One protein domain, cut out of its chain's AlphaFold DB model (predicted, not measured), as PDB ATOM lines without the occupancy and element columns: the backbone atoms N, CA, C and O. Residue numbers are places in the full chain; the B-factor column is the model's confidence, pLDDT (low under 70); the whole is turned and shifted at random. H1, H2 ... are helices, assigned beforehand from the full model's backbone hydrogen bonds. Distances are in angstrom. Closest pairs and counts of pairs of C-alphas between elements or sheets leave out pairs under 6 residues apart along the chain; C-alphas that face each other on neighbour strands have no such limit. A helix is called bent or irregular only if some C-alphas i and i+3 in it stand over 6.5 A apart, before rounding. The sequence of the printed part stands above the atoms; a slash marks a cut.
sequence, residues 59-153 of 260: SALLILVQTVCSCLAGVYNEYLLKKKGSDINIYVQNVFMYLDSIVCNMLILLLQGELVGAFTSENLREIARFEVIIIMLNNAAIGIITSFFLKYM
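Overview. This is residues 59 to 153 of the 260 residues of an uncharacterized protein of Anopheles funestus (UniProt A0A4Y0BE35). Three long helices splay out from one corner, where residues 77 to 82 of H1, the first turns of H2 and residues 147 to 151 of H5 come together; the short helices H3 and H4 bridge the far ends of H2 and H5, so that H2, H3, H4 and H5 make an open, roughly three-sided frame with few contacts across it. Residues 59 to 73 of H1 stick out from the corner as a free arm. The printed part has 95 residues with five named helices, H1 to H5 in that order, and no named strand; its class is all helix. It is loose, with a radius of gyration of the C-alphas of 16.4 A and spans of 45 by 34 by 22 A.

Along the chain. H1, residues 59 to 84, begins at C-alpha 59 (-23.435, 13.143, -37.408) and is 35.5 A long. It is neither bent nor irregular, but only just: C-alphas 81 and 84 are 6.4 A apart. H2, residues 90 to 112, is 33.3 A long and begins at C-alpha 90 (-2.178, 5.541, -9.409). H3 is residues 115 to 118, and H4 is residues 121 to 127. H5, residues 130 to 152, is 33.2 A long and ends at C-alpha 152 (5.186, 6.864, -17.811).

Arrangement. H1 and H2 are close but not clearly touching, with the C-alphas of Leu 81 and Ile 90 closest at 6.8 A; they run opposite ways at a shallow tilt of 31 degrees. H1 touches H5 with residues 77 to 82 alone, and H5 touches H1 with residues 147 to 151 alone. Their closest C-alphas, those of Glu 78 and Leu 150, are 5.2 A apart, and the two helices run the same way at a steep tilt of 55 degrees. H2 and H5 are close but not clearly touching, closest at the C-alphas of Asn 94 and Ser 147, 7.3 A; they run opposite ways at a steep tilt of 48 degrees. H2 and H3 are also close but not clearly touching, with the C-alphas of Leu 109 and Leu 115 closest at 5.2 A. H3 and H4 are close but not clearly touching, closest at the C-alphas of Ala 118 and Leu 124, 7.5 A. H4 and H5 are close but not clearly touching, closest at the C-alphas of Ile 127 and Ile 133, 7.1 A. H2 and H4 are apart, as are H3 and H5. In H1, H2, H4 and H5 every O i to N i+4 pair is within hydrogen-bond range; H3 is too short for such a pair.

Size, cuts and confidence. The two C-alphas farthest apart, those of Lys 83 and Glu 122, are 45.2 A apart. The printed part has no cut, and its four links are tight. The mean pLDDT of the printed part is 85.1; residues 84 to 88 are under 70.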
ATOM      1  N   SER A  59     -24.376  14.215 -37.748       87.25
ATOM      2  CA  SER A  59     -23.435  13.143 -37.408       87.25
ATOM      3  C   SER A  59     -21.959  13.566 -37.446       87.25
ATOM      4  O   SER A  59     -21.196  13.162 -36.576       87.25
ATOM      5  N   ALA A  60     -21.538  14.388 -38.410       88.19
ATOM      6  CA  ALA A  60     -20.171  14.906 -38.482       88.19
ATOM      7  C   ALA A  60     -19.865  15.865 -37.318       88.19
ATOM      8  O   ALA A  60     -18.774  15.804 -36.750       88.19
ATOM      9  N   LEU A  61     -20.840  16.688 -36.909       89.69
ATOM     10  CA  LEU A  61     -20.720  17.525 -35.711       89.69
ATOM     11  C   LEU A  61     -20.571  16.660 -34.448       89.69
ATOM     12  O   LEU A  61     -19.689  16.918 -33.631       89.69
ATOM     13  N   LEU A  62     -21.382  15.607 -34.312       91.19
ATOM     14  CA  LEU A  62     -21.283  14.671 -33.187       91.19
ATOM     15  C   LEU A  62     -19.928  13.952 -33.145       91.19
ATOM     16  O   LEU A  62     -19.342  13.836 -32.070       91.19
ATOM     17  N   ILE A  63     -19.399  13.520 -34.295       92.81
ATOM     18  CA  ILE A  63     -18.069  12.893 -34.376       92.81
ATOM     19  C   ILE A  63     -16.984  13.888 -33.961       92.81
ATOM     20  O   ILE A  63     -16.109  13.529 -33.178       92.81
ATOM     21  N   LEU A  64     -17.055  15.143 -34.414       92.00
ATOM     22  CA  LEU A  64     -16.088  16.172 -34.026       92.00
ATOM     23  C   LEU A  64     -16.105  16.402 -32.512       92.00
ATOM     24  O   LEU A  64     -15.048  16.386 -31.879       92.00
ATOM     25  N   VAL A  65     -17.291  16.569 -31.920       94.25
ATOM     26  CA  VAL A  65     -17.443  16.732 -30.465       94.25
ATOM     27  C   VAL A  65     -16.897  15.510 -29.723       94.25
ATOM     28  O   VAL A  65     -16.153  15.672 -28.754       94.25
ATOM     29  N   GLN A  66     -17.185  14.299 -30.203       94.25
ATOM     30  CA  GLN A  66     -16.664  13.057 -29.632       94.25
ATOM     31  C   GLN A  66     -15.132  12.994 -29.695       94.25
ATOM     32  O   GLN A  66     -14.491  12.640 -28.704       94.25
ATOM     33  N   THR A  67     -14.524  13.358 -30.827       93.19
ATOM     34  CA  THR A  67     -13.064  13.371 -30.981       93.19
ATOM     35  C   THR A  67     -12.420  14.401 -30.056       93.19
ATOM     36  O   THR A  67     -11.468  14.065 -29.352       93.19
ATOM     37  N   VAL A  68     -12.963  15.622 -29.980       94.38
ATOM     38  CA  VAL A  68     -12.459  16.667 -29.070       94.38
ATOM     39  C   VAL A  68     -12.569  16.216 -27.614       94.38
ATOM     40  O   VAL A  68     -11.592  16.318 -26.872       94.38
ATOM     41  N   CYS A  69     -13.715  15.661 -27.215       92.88
ATOM     42  CA  CYS A  69     -13.921  15.125 -25.871       92.88
ATOM     43  C   CYS A  69     -12.920  14.003 -25.555       92.88
ATOM     44  O   CYS A  69     -12.268  14.034 -24.513       92.88
ATOM     45  N   SER A  70     -12.712  13.062 -26.483       90.12
ATOM     46  CA  SER A  70     -11.746  11.971 -26.325       90.12
ATOM     47  C   SER A  70     -10.306  12.478 -26.170       90.12
ATOM     48  O   SER A  70      -9.557  11.964 -25.334       90.12
ATOM     49  N   CYS A  71      -9.900  13.489 -26.945       89.88
ATOM     50  CA  CYS A  71      -8.576  14.104 -26.825       89.88
ATOM     51  C   CYS A  71      -8.412  14.826 -25.479       89.88
ATOM     52  O   CYS A  71      -7.417  14.607 -24.784       89.88
ATOM     53  N   LEU A  72      -9.399  15.639 -25.084       90.12
ATOM     54  CA  LEU A  72      -9.389  16.358 -23.807       90.12
ATOM     55  C   LEU A  72      -9.369  15.396 -22.616       90.12
ATOM     56  O   LEU A  72      -8.577  15.596 -21.701       90.12
ATOM     57  N   ALA A  73     -10.168  14.329 -22.646       88.25
ATOM     58  CA  ALA A  73     -10.183  13.304 -21.607       88.25
ATOM     59  C   ALA A  73      -8.817  12.609 -21.475       88.25
ATOM     60  O   ALA A  73      -8.338  12.399 -20.361       88.25
ATOM     61  N   GLY A  74      -8.153  12.306 -22.596       86.88
ATOM     62  CA  GLY A  74      -6.809  11.726 -22.597       86.88
ATOM     63  C   GLY A  74      -5.758  12.634 -21.947       86.88
ATOM     64  O   GLY A  74      -4.999  12.177 -21.091       86.88
ATOM     65  N   VAL A  75      -5.745  13.920 -22.313       88.88
ATOM     66  CA  VAL A  75      -4.811  14.919 -21.757       88.88
ATOM     67  C   VAL A  75      -5.149  15.253 -20.299       88.88
ATOM     68  O   VAL A  75      -4.252  15.439 -19.480       88.88
ATOM     69  N   TYR A  76      -6.432  15.294 -19.940       87.12
ATOM     70  CA  TYR A  76      -6.870  15.530 -18.566       87.12
ATOM     71  C   TYR A  76      -6.508  14.362 -17.645       87.12
ATOM     72  O   TYR A  76      -6.022  14.588 -16.538       87.12
ATOM     73  N   ASN A  77      -6.661  13.117 -18.110       85.75
ATOM     74  CA  ASN A  77      -6.215  11.944 -17.361       85.75
ATOM     75  C   ASN A  77      -4.691  11.973 -17.139       85.75
ATOM     76  O   ASN A  77      -4.218  11.764 -16.024       85.75
ATOM     77  N   GLU A  78      -3.913  12.340 -18.164       87.06
ATOM     78  CA  GLU A  78      -2.472  12.578 -18.009       87.06
ATOM     79  C   GLU A  78      -2.171  13.669 -16.967       87.06
ATOM     80  O   GLU A  78      -1.303  13.495 -16.109       87.06
ATOM     81  N   TYR A  79      -2.895  14.790 -17.016       85.19
ATOM     82  CA  TYR A  79      -2.729  15.894 -16.074       85.19
ATOM     83  C   TYR A  79      -3.011  15.470 -14.626       85.19
ATOM     84  O   TYR A  79      -2.239  15.819 -13.728       85.19
ATOM     85  N   LEU A  80      -4.084  14.709 -14.391       81.69
ATOM     86  CA  LEU A  80      -4.427  14.191 -13.066       81.69
ATOM     87  C   LEU A  80      -3.323  13.277 -12.526       81.69
ATOM     88  O   LEU A  80      -2.827  13.522 -11.424       81.69
ATOM     89  N   LEU A  81      -2.881  12.317 -13.344       76.44
ATOM     90  CA  LEU A  81      -1.850  11.344 -12.981       76.44
ATOM     91  C   LEU A  81      -0.490  11.991 -12.694       76.44
ATOM     92  O   LEU A  81       0.224  11.530 -11.804       76.44
ATOM     93  N   LYS A  82      -0.121  13.053 -13.424       77.19
ATOM     94  CA  LYS A  82       1.210  13.678 -13.315       77.19
ATOM     95  C   LYS A  82       1.282  14.879 -12.373       77.19
ATOM     96  O   LYS A  82       2.312  15.053 -11.729       77.19
ATOM     97  N   LYS A  83       0.256  15.737 -12.304       71.19
ATOM     98  CA  LYS A  83       0.323  17.001 -11.533       71.19
ATOM     99  C   LYS A  83      -0.420  16.973 -10.207       71.19
ATOM    100  O   LYS A  83       0.032  17.594  -9.255       71.19
ATOM    101  N   LYS A  84      -1.576  16.309 -10.149       60.66
ATOM    102  CA  LYS A  84      -2.426  16.266  -8.944       60.66
ATOM    103  C   LYS A  84      -2.195  15.007  -8.103       60.66
ATOM    104  O   LYS A  84      -2.698  14.907  -6.992       60.66
ATOM    105  N   GLY A  85      -1.453  14.059  -8.668       57.12
ATOM    106  CA  GLY A  85      -1.336  12.692  -8.203       57.12
ATOM    107  C   GLY A  85       0.061  12.235  -7.797       57.12
ATOM    108  O   GLY A  85       0.223  11.034  -7.614       57.12
ATOM    109  N   SER A  86       1.061  13.121  -7.668       56.28
ATOM    110  CA  SER A  86       2.427  12.701  -7.287       56.28
ATOM    111  C   SER A  86       2.466  11.977  -5.940       56.28
ATOM    112  O   SER A  86       3.292  11.089  -5.753       56.28
ATOM    113  N   ASP A  87       1.525  12.309  -5.052       60.19
ATOM    114  CA  ASP A  87       1.470  11.793  -3.684       60.19
ATOM    115  C   ASP A  87       0.407  10.689  -3.502       60.19
ATOM    116  O   ASP A  87       0.356  10.033  -2.463       60.19
ATOM    117  N   ILE A  88      -0.446  10.442  -4.510       66.81
ATOM    118  CA  ILE A  88      -1.566   9.488  -4.444       66.81
ATOM    119  C   ILE A  88      -1.300   8.311  -5.380       66.81
ATOM    120  O   ILE A  88      -1.013   8.484  -6.562       66.81
ATOM    121  N   ASN A  89      -1.478   7.090  -4.878       74.81
ATOM    122  CA  ASN A  89      -1.271   5.877  -5.660       74.81
ATOM    123  C   ASN A  89      -2.141   5.855  -6.940       74.81
ATOM    124  O   ASN A  89      -3.356   6.042  -6.886       74.81
ATOM    125  N   ILE A  90      -1.518   5.587  -8.093       74.88
ATOM    126  CA  ILE A  90      -2.178   5.541  -9.409       74.88
ATOM    127  C   ILE A  90      -3.401   4.621  -9.438       74.88
ATOM    128  O   ILE A  90      -4.395   4.939 -10.090       74.88
ATOM    129  N   TYR A  91      -3.350   3.492  -8.730       80.00
ATOM    130  CA  TYR A  91      -4.463   2.549  -8.717       80.00
ATOM    131  C   TYR A  91      -5.717   3.192  -8.129       80.00
ATOM    132  O   TYR A  91      -6.805   2.998  -8.656       80.00
ATOM    133  N   VAL A  92      -5.555   4.038  -7.111       80.69
ATOM    134  CA  VAL A  92      -6.659   4.753  -6.466       80.69
ATOM    135  C   VAL A  92      -7.259   5.799  -7.412       80.69
ATOM    136  O   VAL A  92      -8.477   5.886  -7.531       80.69
ATOM    137  N   GLN A  93      -6.426   6.540  -8.148       81.94
ATOM    138  CA  GLN A  93      -6.907   7.518  -9.135       81.94
ATOM    139  C   GLN A  93      -7.662   6.853 -10.292       81.94
ATOM    140  O   GLN A  93      -8.740   7.313 -10.667       81.94
ATOM    141  N   ASN A  94      -7.136   5.742 -10.815       85.31
ATOM    142  CA  ASN A  94      -7.820   4.962 -11.845       85.31
ATOM    143  C   ASN A  94      -9.150   4.393 -11.328       85.31
ATOM    144  O   ASN A  94     -10.147   4.453 -12.041       85.31
ATOM    145  N   VAL A  95      -9.196   3.889 -10.088       86.38
ATOM    146  CA  VAL A  95     -10.434   3.379  -9.477       86.38
ATOM    147  C   VAL A  95     -11.489   4.477  -9.373       86.38
ATOM    148  O   VAL A  95     -12.620   4.245  -9.786       86.38
ATOM    149  N   PHE A  96     -11.142   5.677  -8.899       87.44
ATOM    150  CA  PHE A  96     -12.107   6.780  -8.833       87.44
ATOM    151  C   PHE A  96     -12.624   7.194 -10.216       87.44
ATOM    152  O   PHE A  96     -13.824   7.406 -10.367       87.44
ATOM    153  N   MET A  97     -11.756   7.238 -11.234       86.62
ATOM    154  CA  MET A  97     -12.175   7.513 -12.613       86.62
ATOM    155  C   MET A  97     -13.132   6.440 -13.154       86.62
ATOM    156  O   MET A  97     -14.128   6.763 -13.801       86.62
ATOM    157  N   TYR A  98     -12.856   5.161 -12.893       90.19
ATOM    158  CA  TYR A  98     -13.725   4.073 -13.342       90.19
ATOM    159  C   TYR A  98     -15.050   4.033 -12.578       90.19
ATOM    160  O   TYR A  98     -16.085   3.790 -13.192       90.19
ATOM    161  N   LEU A  99     -15.047   4.314 -11.273       90.06
ATOM    162  CA  LEU A  99     -16.271   4.416 -10.476       90.06
ATOM    163  C   LEU A  99     -17.171   5.550 -10.971       90.06
ATOM    164  O   LEU A  99     -18.368   5.332 -11.148       90.06
ATOM    165  N   ASP A 100     -16.602   6.722 -11.254       90.06
ATOM    166  CA  ASP A 100     -17.343   7.852 -11.825       90.06
ATOM    167  C   ASP A 100     -17.963   7.488 -13.186       90.06
ATOM    168  O   ASP A 100     -19.150   7.721 -13.424       90.06
ATOM    169  N   SER A 101     -17.205   6.784 -14.037       90.12
ATOM    170  CA  SER A 101     -17.714   6.247 -15.304       90.12
ATOM    171  C   SER A 101     -18.881   5.271 -15.106       90.12
ATOM    172  O   SER A 101     -19.891   5.374 -15.805       90.12
ATOM    173  N   ILE A 102     -18.796   4.346 -14.144       91.81
ATOM    174  CA  ILE A 102     -19.879   3.389 -13.852       91.81
ATOM    175  C   ILE A 102     -21.145   4.129 -13.402       91.81
ATOM    176  O   ILE A 102     -22.233   3.831 -13.895       91.81
ATOM    177  N   VAL A 103     -21.011   5.119 -12.513       93.25
ATOM    178  CA  VAL A 103     -22.144   5.926 -12.031       93.25
ATOM    179  C   VAL A 103     -22.784   6.712 -13.177       93.25
ATOM    180  O   VAL A 103     -24.009   6.708 -13.313       93.25
ATOM    181  N   CYS A 104     -21.974   7.330 -14.038       91.31
ATOM    182  CA  CYS A 104     -22.458   8.071 -15.201       91.31
ATOM    183  C   CYS A 104     -23.211   7.162 -16.191       91.31
ATOM    184  O   CYS A 104     -24.328   7.484 -16.599       91.31
ATOM    185  N   ASN A 105     -22.657   5.989 -16.517       90.81
ATOM    186  CA  ASN A 105     -23.317   5.017 -17.398       90.81
ATOM    187  C   ASN A 105     -24.642   4.507 -16.806       90.81
ATOM    188  O   ASN A 105     -25.643   4.428 -17.517       90.81
ATOM    189  N   MET A 106     -24.683   4.224 -15.499       88.44
ATOM    190  CA  MET A 106     -25.919   3.824 -14.815       88.44
ATOM    191  C   MET A 106     -26.983   4.929 -14.846       88.44
ATOM    192  O   MET A 106     -28.160   4.637 -15.055       88.44
ATOM    193  N   LEU A 107     -26.587   6.194 -14.681       91.06
ATOM    194  CA  LEU A 107     -27.508   7.330 -14.764       91.06
ATOM    195  C   LEU A 107     -28.089   7.487 -16.177       91.06
ATOM    196  O   LEU A 107     -29.287   7.727 -16.315       91.06
ATOM    197  N   ILE A 108     -27.276   7.306 -17.220       90.00
ATOM    198  CA  ILE A 108     -27.743   7.353 -18.615       90.00
ATOM    199  C   ILE A 108     -28.771   6.245 -18.882       90.00
ATOM    200  O   ILE A 108     -29.841   6.532 -19.422       90.00
ATOM    201  N   LEU A 109     -28.500   5.013 -18.438       87.12
ATOM    202  CA  LEU A 109     -29.440   3.890 -18.566       87.12
ATOM    203  C   LEU A 109     -30.747   4.126 -17.793       87.12
ATOM    204  O   LEU A 109     -31.824   3.748 -18.259       87.12
ATOM    205  N   LEU A 110     -30.671   4.773 -16.626       87.44
ATOM    206  CA  LEU A 110     -31.851   5.167 -15.855       87.44
ATOM    207  C   LEU A 110     -32.692   6.202 -16.620       87.44
ATOM    208  O   LEU A 110     -33.910   6.052 -16.706       87.44
ATOM    209  N   LEU A 111     -32.056   7.225 -17.198       89.00
ATOM    210  CA  LEU A 111     -32.734   8.280 -17.963       89.00
ATOM    211  C   LEU A 111     -33.365   7.759 -19.262       89.00
ATOM    212  O   LEU A 111     -34.402   8.270 -19.681       89.00
ATOM    213  N   GLN A 112     -32.766   6.741 -19.884       86.69
ATOM    214  CA  GLN A 112     -33.330   6.059 -21.053       86.69
ATOM    215  C   GLN A 112     -34.498   5.125 -20.694       86.69
ATOM    216  O   GLN A 112     -35.243   4.712 -21.579       86.69
ATOM    217  N   GLY A 113     -34.696   4.811 -19.407       81.19
ATOM    218  CA  GLY A 113     -35.740   3.892 -18.941       81.19
ATOM    219  C   GLY A 113     -35.445   2.416 -19.232       81.19
ATOM    220  O   GLY A 113     -36.275   1.557 -18.946       81.19
ATOM    221  N   GLU A 114     -34.262   2.103 -19.761       78.75
ATOM    222  CA  GLU A 114     -33.856   0.750 -20.157       78.75
ATOM    223  C   GLU A 114     -33.196  -0.032 -19.020       78.75
ATOM    224  O   GLU A 114     -32.874  -1.205 -19.188       78.75
ATOM    225  N   LEU A 115     -33.031   0.573 -17.838       72.88
ATOM    226  CA  LEU A 115     -32.348  -0.050 -16.703       72.88
ATOM    227  C   LEU A 115     -32.947  -1.423 -16.346       72.88
ATOM    228  O   LEU A 115     -32.221  -2.397 -16.189       72.88
ATOM    229  N   VAL A 116     -34.277  -1.539 -16.292       72.19
ATOM    230  CA  VAL A 116     -34.956  -2.809 -15.964       72.19
ATOM    231  C   VAL A 116     -34.825  -3.835 -17.102       72.19
ATOM    232  O   VAL A 116     -34.664  -5.028 -16.844       72.19
ATOM    233  N   GLY A 117     -34.821  -3.381 -18.358       72.31
ATOM    234  CA  GLY A 117     -34.598  -4.240 -19.525       72.31
ATOM    235  C   GLY A 117     -33.167  -4.780 -19.581       72.31
ATOM    236  O   GLY A 117     -32.961  -5.972 -19.805       72.31
ATOM    237  N   ALA A 118     -32.180  -3.938 -19.277       73.31
ATOM    238  CA  ALA A 118     -30.764  -4.297 -19.269       73.31
ATOM    239  C   ALA A 118     -30.424  -5.379 -18.224       73.31
ATOM    240  O   ALA A 118     -29.604  -6.252 -18.495       73.31
ATOM    241  N   PHE A 119     -31.094  -5.372 -17.064       76.44
ATOM    242  CA  PHE A 119     -30.924  -6.384 -16.007       76.44
ATOM    243  C   PHE A 119     -31.884  -7.583 -16.117       76.44
ATOM    244  O   PHE A 119     -31.989  -8.382 -15.185       76.44
ATOM    245  N   THR A 120     -32.580  -7.748 -17.246       83.19
ATOM    246  CA  THR A 120     -33.408  -8.940 -17.485       83.19
ATOM    247  C   THR A 120     -32.525 -10.189 -17.603       83.19
ATOM    248  O   THR A 120     -31.423 -10.139 -18.150       83.19
ATOM    249  N   SER A 121     -33.012 -11.330 -17.103       76.31
ATOM    250  CA  SER A 121     -32.277 -12.606 -17.066       76.31
ATOM    251  C   SER A 121     -31.754 -13.056 -18.435       76.31
ATOM    252  O   SER A 121     -30.675 -13.639 -18.518       76.31
ATOM    253  N   GLU A 122     -32.486 -12.750 -19.504       80.94
ATOM    254  CA  GLU A 122     -32.085 -13.025 -20.886       80.94
ATOM    255  C   GLU A 122     -30.867 -12.187 -21.300       80.94
ATOM    256  O   GLU A 122     -29.857 -12.743 -21.721       80.94
ATOM    257  N   ASN A 123     -30.896 -10.870 -21.076       83.12
ATOM    258  CA  ASN A 123     -29.781  -9.972 -21.398       83.12
ATOM    259  C   ASN A 123     -28.531 -10.278 -20.563       83.12
ATOM    260  O   ASN A 123     -27.417 -10.294 -21.088       83.12
ATOM    261  N   LEU A 124     -28.699 -10.606 -19.279       82.12
ATOM    262  CA  LEU A 124     -27.583 -11.025 -18.429       82.12
ATOM    263  C   LEU A 124     -26.949 -12.332 -18.916       82.12
ATOM    264  O   LEU A 124     -25.729 -12.475 -18.851       82.12
ATOM    265  N   ARG A 125     -27.746 -13.266 -19.447       84.81
ATOM    266  CA  ARG A 125     -27.232 -14.507 -20.039       84.81
ATOM    267  C   ARG A 125     -26.452 -14.245 -21.328       84.81
ATOM    268  O   ARG A 125     -25.415 -14.870 -21.532       84.81
ATOM    269  N   GLU A 126     -26.909 -13.310 -22.158       85.06
ATOM    270  CA  GLU A 126     -26.208 -12.906 -23.383       85.06
ATOM    271  C   GLU A 126     -24.865 -12.217 -23.085       85.06
ATOM    272  O   GLU A 126     -23.877 -12.472 -23.783       85.06
ATOM    273  N   ILE A 127     -24.807 -11.395 -22.028       85.50
ATOM    274  CA  ILE A 127     -23.572 -10.756 -21.535       85.50
ATOM    275  C   ILE A 127     -22.638 -11.789 -20.889       85.50
ATOM    276  O   ILE A 127     -21.423 -11.712 -21.053       85.50
ATOM    277  N   ALA A 128     -23.191 -12.784 -20.192       86.06
ATOM    278  CA  ALA A 128     -22.429 -13.851 -19.541       86.06
ATOM    279  C   ALA A 128     -21.870 -14.904 -20.515       86.06
ATOM    280  O   ALA A 128     -21.225 -15.865 -20.084       86.06
ATOM    281  N   ARG A 129     -22.090 -14.754 -21.827       92.94
ATOM    282  CA  ARG A 129     -21.440 -15.608 -22.825       92.94
ATOM    283  C   ARG A 129     -19.929 -15.437 -22.757       92.94
ATOM    284  O   ARG A 129     -19.414 -14.324 -22.679       92.94
ATOM    285  N   PHE A 130     -19.223 -16.559 -22.857       91.75
ATOM    286  CA  PHE A 130     -17.768 -16.600 -22.737       91.75
ATOM    287  C   PHE A 130     -17.065 -15.628 -23.699       91.75
ATOM    288  O   PHE A 130     -16.154 -14.912 -23.296       91.75
ATOM    289  N   GLU A 131     -17.540 -15.532 -24.942       92.81
ATOM    290  CA  GLU A 131     -16.991 -14.626 -25.961       92.81
ATOM    291  C   GLU A 131     -17.070 -13.151 -25.539       92.81
ATOM    292  O   GLU A 131     -16.093 -12.413 -25.654       92.81
ATOM    293  N   VAL A 132     -18.211 -12.731 -24.982       93.81
ATOM    294  CA  VAL A 132     -18.436 -11.351 -24.531       93.81
ATOM    295  C   VAL A 132     -17.571 -11.033 -23.311       93.81
ATOM    296  O   VAL A 132     -16.966  -9.963 -23.252       93.81
ATOM    297  N   ILE A 133     -17.442 -11.979 -22.375       93.62
ATOM    298  CA  ILE A 133     -16.573 -11.828 -21.199       93.62
ATOM    299  C   ILE A 133     -15.111 -11.641 -21.628       93.62
ATOM    300  O   ILE A 133     -14.436 -10.752 -21.112       93.62
ATOM    301  N   ILE A 134     -14.620 -12.421 -22.596       95.50
ATOM    302  CA  ILE A 134     -13.247 -12.281 -23.108       95.50
ATOM    303  C   ILE A 134     -13.027 -10.898 -23.736       95.50
ATOM    304  O   ILE A 134     -11.997 -10.267 -23.486       95.50
ATOM    305  N   ILE A 135     -13.993 -10.389 -24.503       93.56
ATOM    306  CA  ILE A 135     -13.919  -9.037 -25.082       93.56
ATOM    307  C   ILE A 135     -13.913  -7.973 -23.976       93.56
ATOM    308  O   ILE A 135     -13.109  -7.041 -24.022       93.56
ATOM    309  N   MET A 136     -14.753  -8.125 -22.949       93.00
ATOM    310  CA  MET A 136     -14.802  -7.209 -21.806       93.00
ATOM    311  C   MET A 136     -13.476  -7.186 -21.035       93.00
ATOM    312  O   MET A 136     -12.979  -6.108 -20.704       93.00
ATOM    313  N   LEU A 137     -12.876  -8.354 -20.788       94.25
ATOM    314  CA  LEU A 137     -11.578  -8.470 -20.123       94.25
ATOM    315  C   LEU A 137     -10.454  -7.839 -20.952       94.25
ATOM    316  O   LEU A 137      -9.631  -7.111 -20.397       94.25
ATOM    317  N   ASN A 138     -10.444  -8.050 -22.271       93.81
ATOM    318  CA  ASN A 138      -9.479  -7.401 -23.162       93.81
ATOM    319  C   ASN A 138      -9.637  -5.875 -23.154       93.81
ATOM    320  O   ASN A 138      -8.652  -5.157 -22.991       93.81
ATOM    321  N   ASN A 139     -10.867  -5.363 -23.238       92.31
ATOM    322  CA  ASN A 139     -11.123  -3.923 -23.161       92.31
ATOM    323  C   ASN A 139     -10.694  -3.333 -21.809       92.31
ATOM    324  O   ASN A 139     -10.106  -2.250 -21.763       92.31
ATOM    325  N   ALA A 140     -10.922  -4.055 -20.709       91.88
ATOM    326  CA  ALA A 140     -10.445  -3.652 -19.389       91.88
ATOM    327  C   ALA A 140      -8.908  -3.619 -19.327       91.88
ATOM    328  O   ALA A 140      -8.333  -2.657 -18.811       91.88
ATOM    329  N   ALA A 141      -8.232  -4.618 -19.903       91.81
ATOM    330  CA  ALA A 141      -6.775  -4.653 -19.991       91.81
ATOM    331  C   ALA A 141      -6.226  -3.460 -20.792       91.81
ATOM    332  O   ALA A 141      -5.314  -2.783 -20.315       91.81
ATOM    333  N   ILE A 142      -6.826  -3.133 -21.942       90.19
ATOM    334  CA  ILE A 142      -6.460  -1.958 -22.755       90.19
ATOM    335  C   ILE A 142      -6.630  -0.656 -21.952       90.19
ATOM    336  O   ILE A 142      -5.774   0.234 -22.027       90.19
ATOM    337  N   GLY A 143      -7.688  -0.547 -21.141       89.19
ATOM    338  CA  GLY A 143      -7.910   0.588 -20.239       89.19
ATOM    339  C   GLY A 143      -6.811   0.733 -19.181       89.19
ATOM    340  O   GLY A 143      -6.242   1.813 -19.009       89.19
ATOM    341  N   ILE A 144      -6.435  -0.367 -18.525       89.12
ATOM    342  CA  ILE A 144      -5.351  -0.383 -17.530       89.12
ATOM    343  C   ILE A 144      -4.005  -0.032 -18.179       89.12
ATOM    344  O   ILE A 144      -3.282   0.832 -17.672       89.12
ATOM    345  N   ILE A 145      -3.680  -0.661 -19.313       89.19
ATOM    346  CA  ILE A 145      -2.462  -0.394 -20.091       89.19
ATOM    347  C   ILE A 145      -2.407   1.085 -20.484       89.19
ATOM    348  O   ILE A 145      -1.387   1.741 -20.285       89.19
ATOM    349  N   THR A 146      -3.523   1.642 -20.956       87.06
ATOM    350  CA  THR A 146      -3.656   3.066 -21.279       87.06
ATOM    351  C   THR A 146      -3.283   3.963 -20.099       87.06
ATOM    352  O   THR A 146      -2.512   4.910 -20.280       87.06
ATOM    353  N   SER A 147      -3.778   3.682 -18.893       84.69
ATOM    354  CA  SER A 147      -3.421   4.474 -17.712       84.69
ATOM    355  C   SER A 147      -1.934   4.367 -17.361       84.69
ATOM    356  O   SER A 147      -1.327   5.357 -16.949       84.69
ATOM    357  N   PHE A 148      -1.307   3.205 -17.574       83.38
ATOM    358  CA  PHE A 148       0.144   3.065 -17.428       83.38
ATOM    359  C   PHE A 148       0.921   3.864 -18.481       83.38
ATOM    360  O   PHE A 148       1.887   4.543 -18.127       83.38
ATOM    361  N   PHE A 149       0.481   3.861 -19.745       84.06
ATOM    362  CA  PHE A 149       1.073   4.704 -20.787       84.06
ATOM    363  C   PHE A 149       1.033   6.181 -20.398       84.06
ATOM    364  O   PHE A 149       2.040   6.867 -20.537       84.06
ATOM    365  N   LEU A 150      -0.083   6.669 -19.858       80.88
ATOM    366  CA  LEU A 150      -0.201   8.067 -19.430       80.88
ATOM    367  C   LEU A 150       0.627   8.396 -18.179       80.88
ATOM    368  O   LEU A 150       1.022   9.545 -17.999       80.88
ATOM    369  N   LYS A 151       0.927   7.408 -17.328       79.44
ATOM    370  CA  LYS A 151       1.817   7.588 -16.171       79.44
ATOM    371  C   LYS A 151       3.265   7.802 -16.604       79.44
ATOM    372  O   LYS A 151       3.925   8.722 -16.125       79.44
ATOM    373  N   TYR A 152       3.764   6.919 -17.467       76.88
ATOM    374  CA  TYR A 152       5.186   6.864 -17.811       76.88
ATOM    375  C   TYR A 152       5.537   7.700 -19.045       76.88
ATOM    376  O   TYR A 152       6.652   8.206 -19.140       76.88
ATOM    377  N   MET A 153       4.595   7.874 -19.971       80.94
ATOM    378  CA  MET A 153       4.765   8.576 -21.245       80.94
ATOM    379  C   MET A 153       3.773   9.743 -21.356       80.94
ATOM    380  O   MET A 153       2.994  10.013 -20.444       80.94
TER     381      MET A 153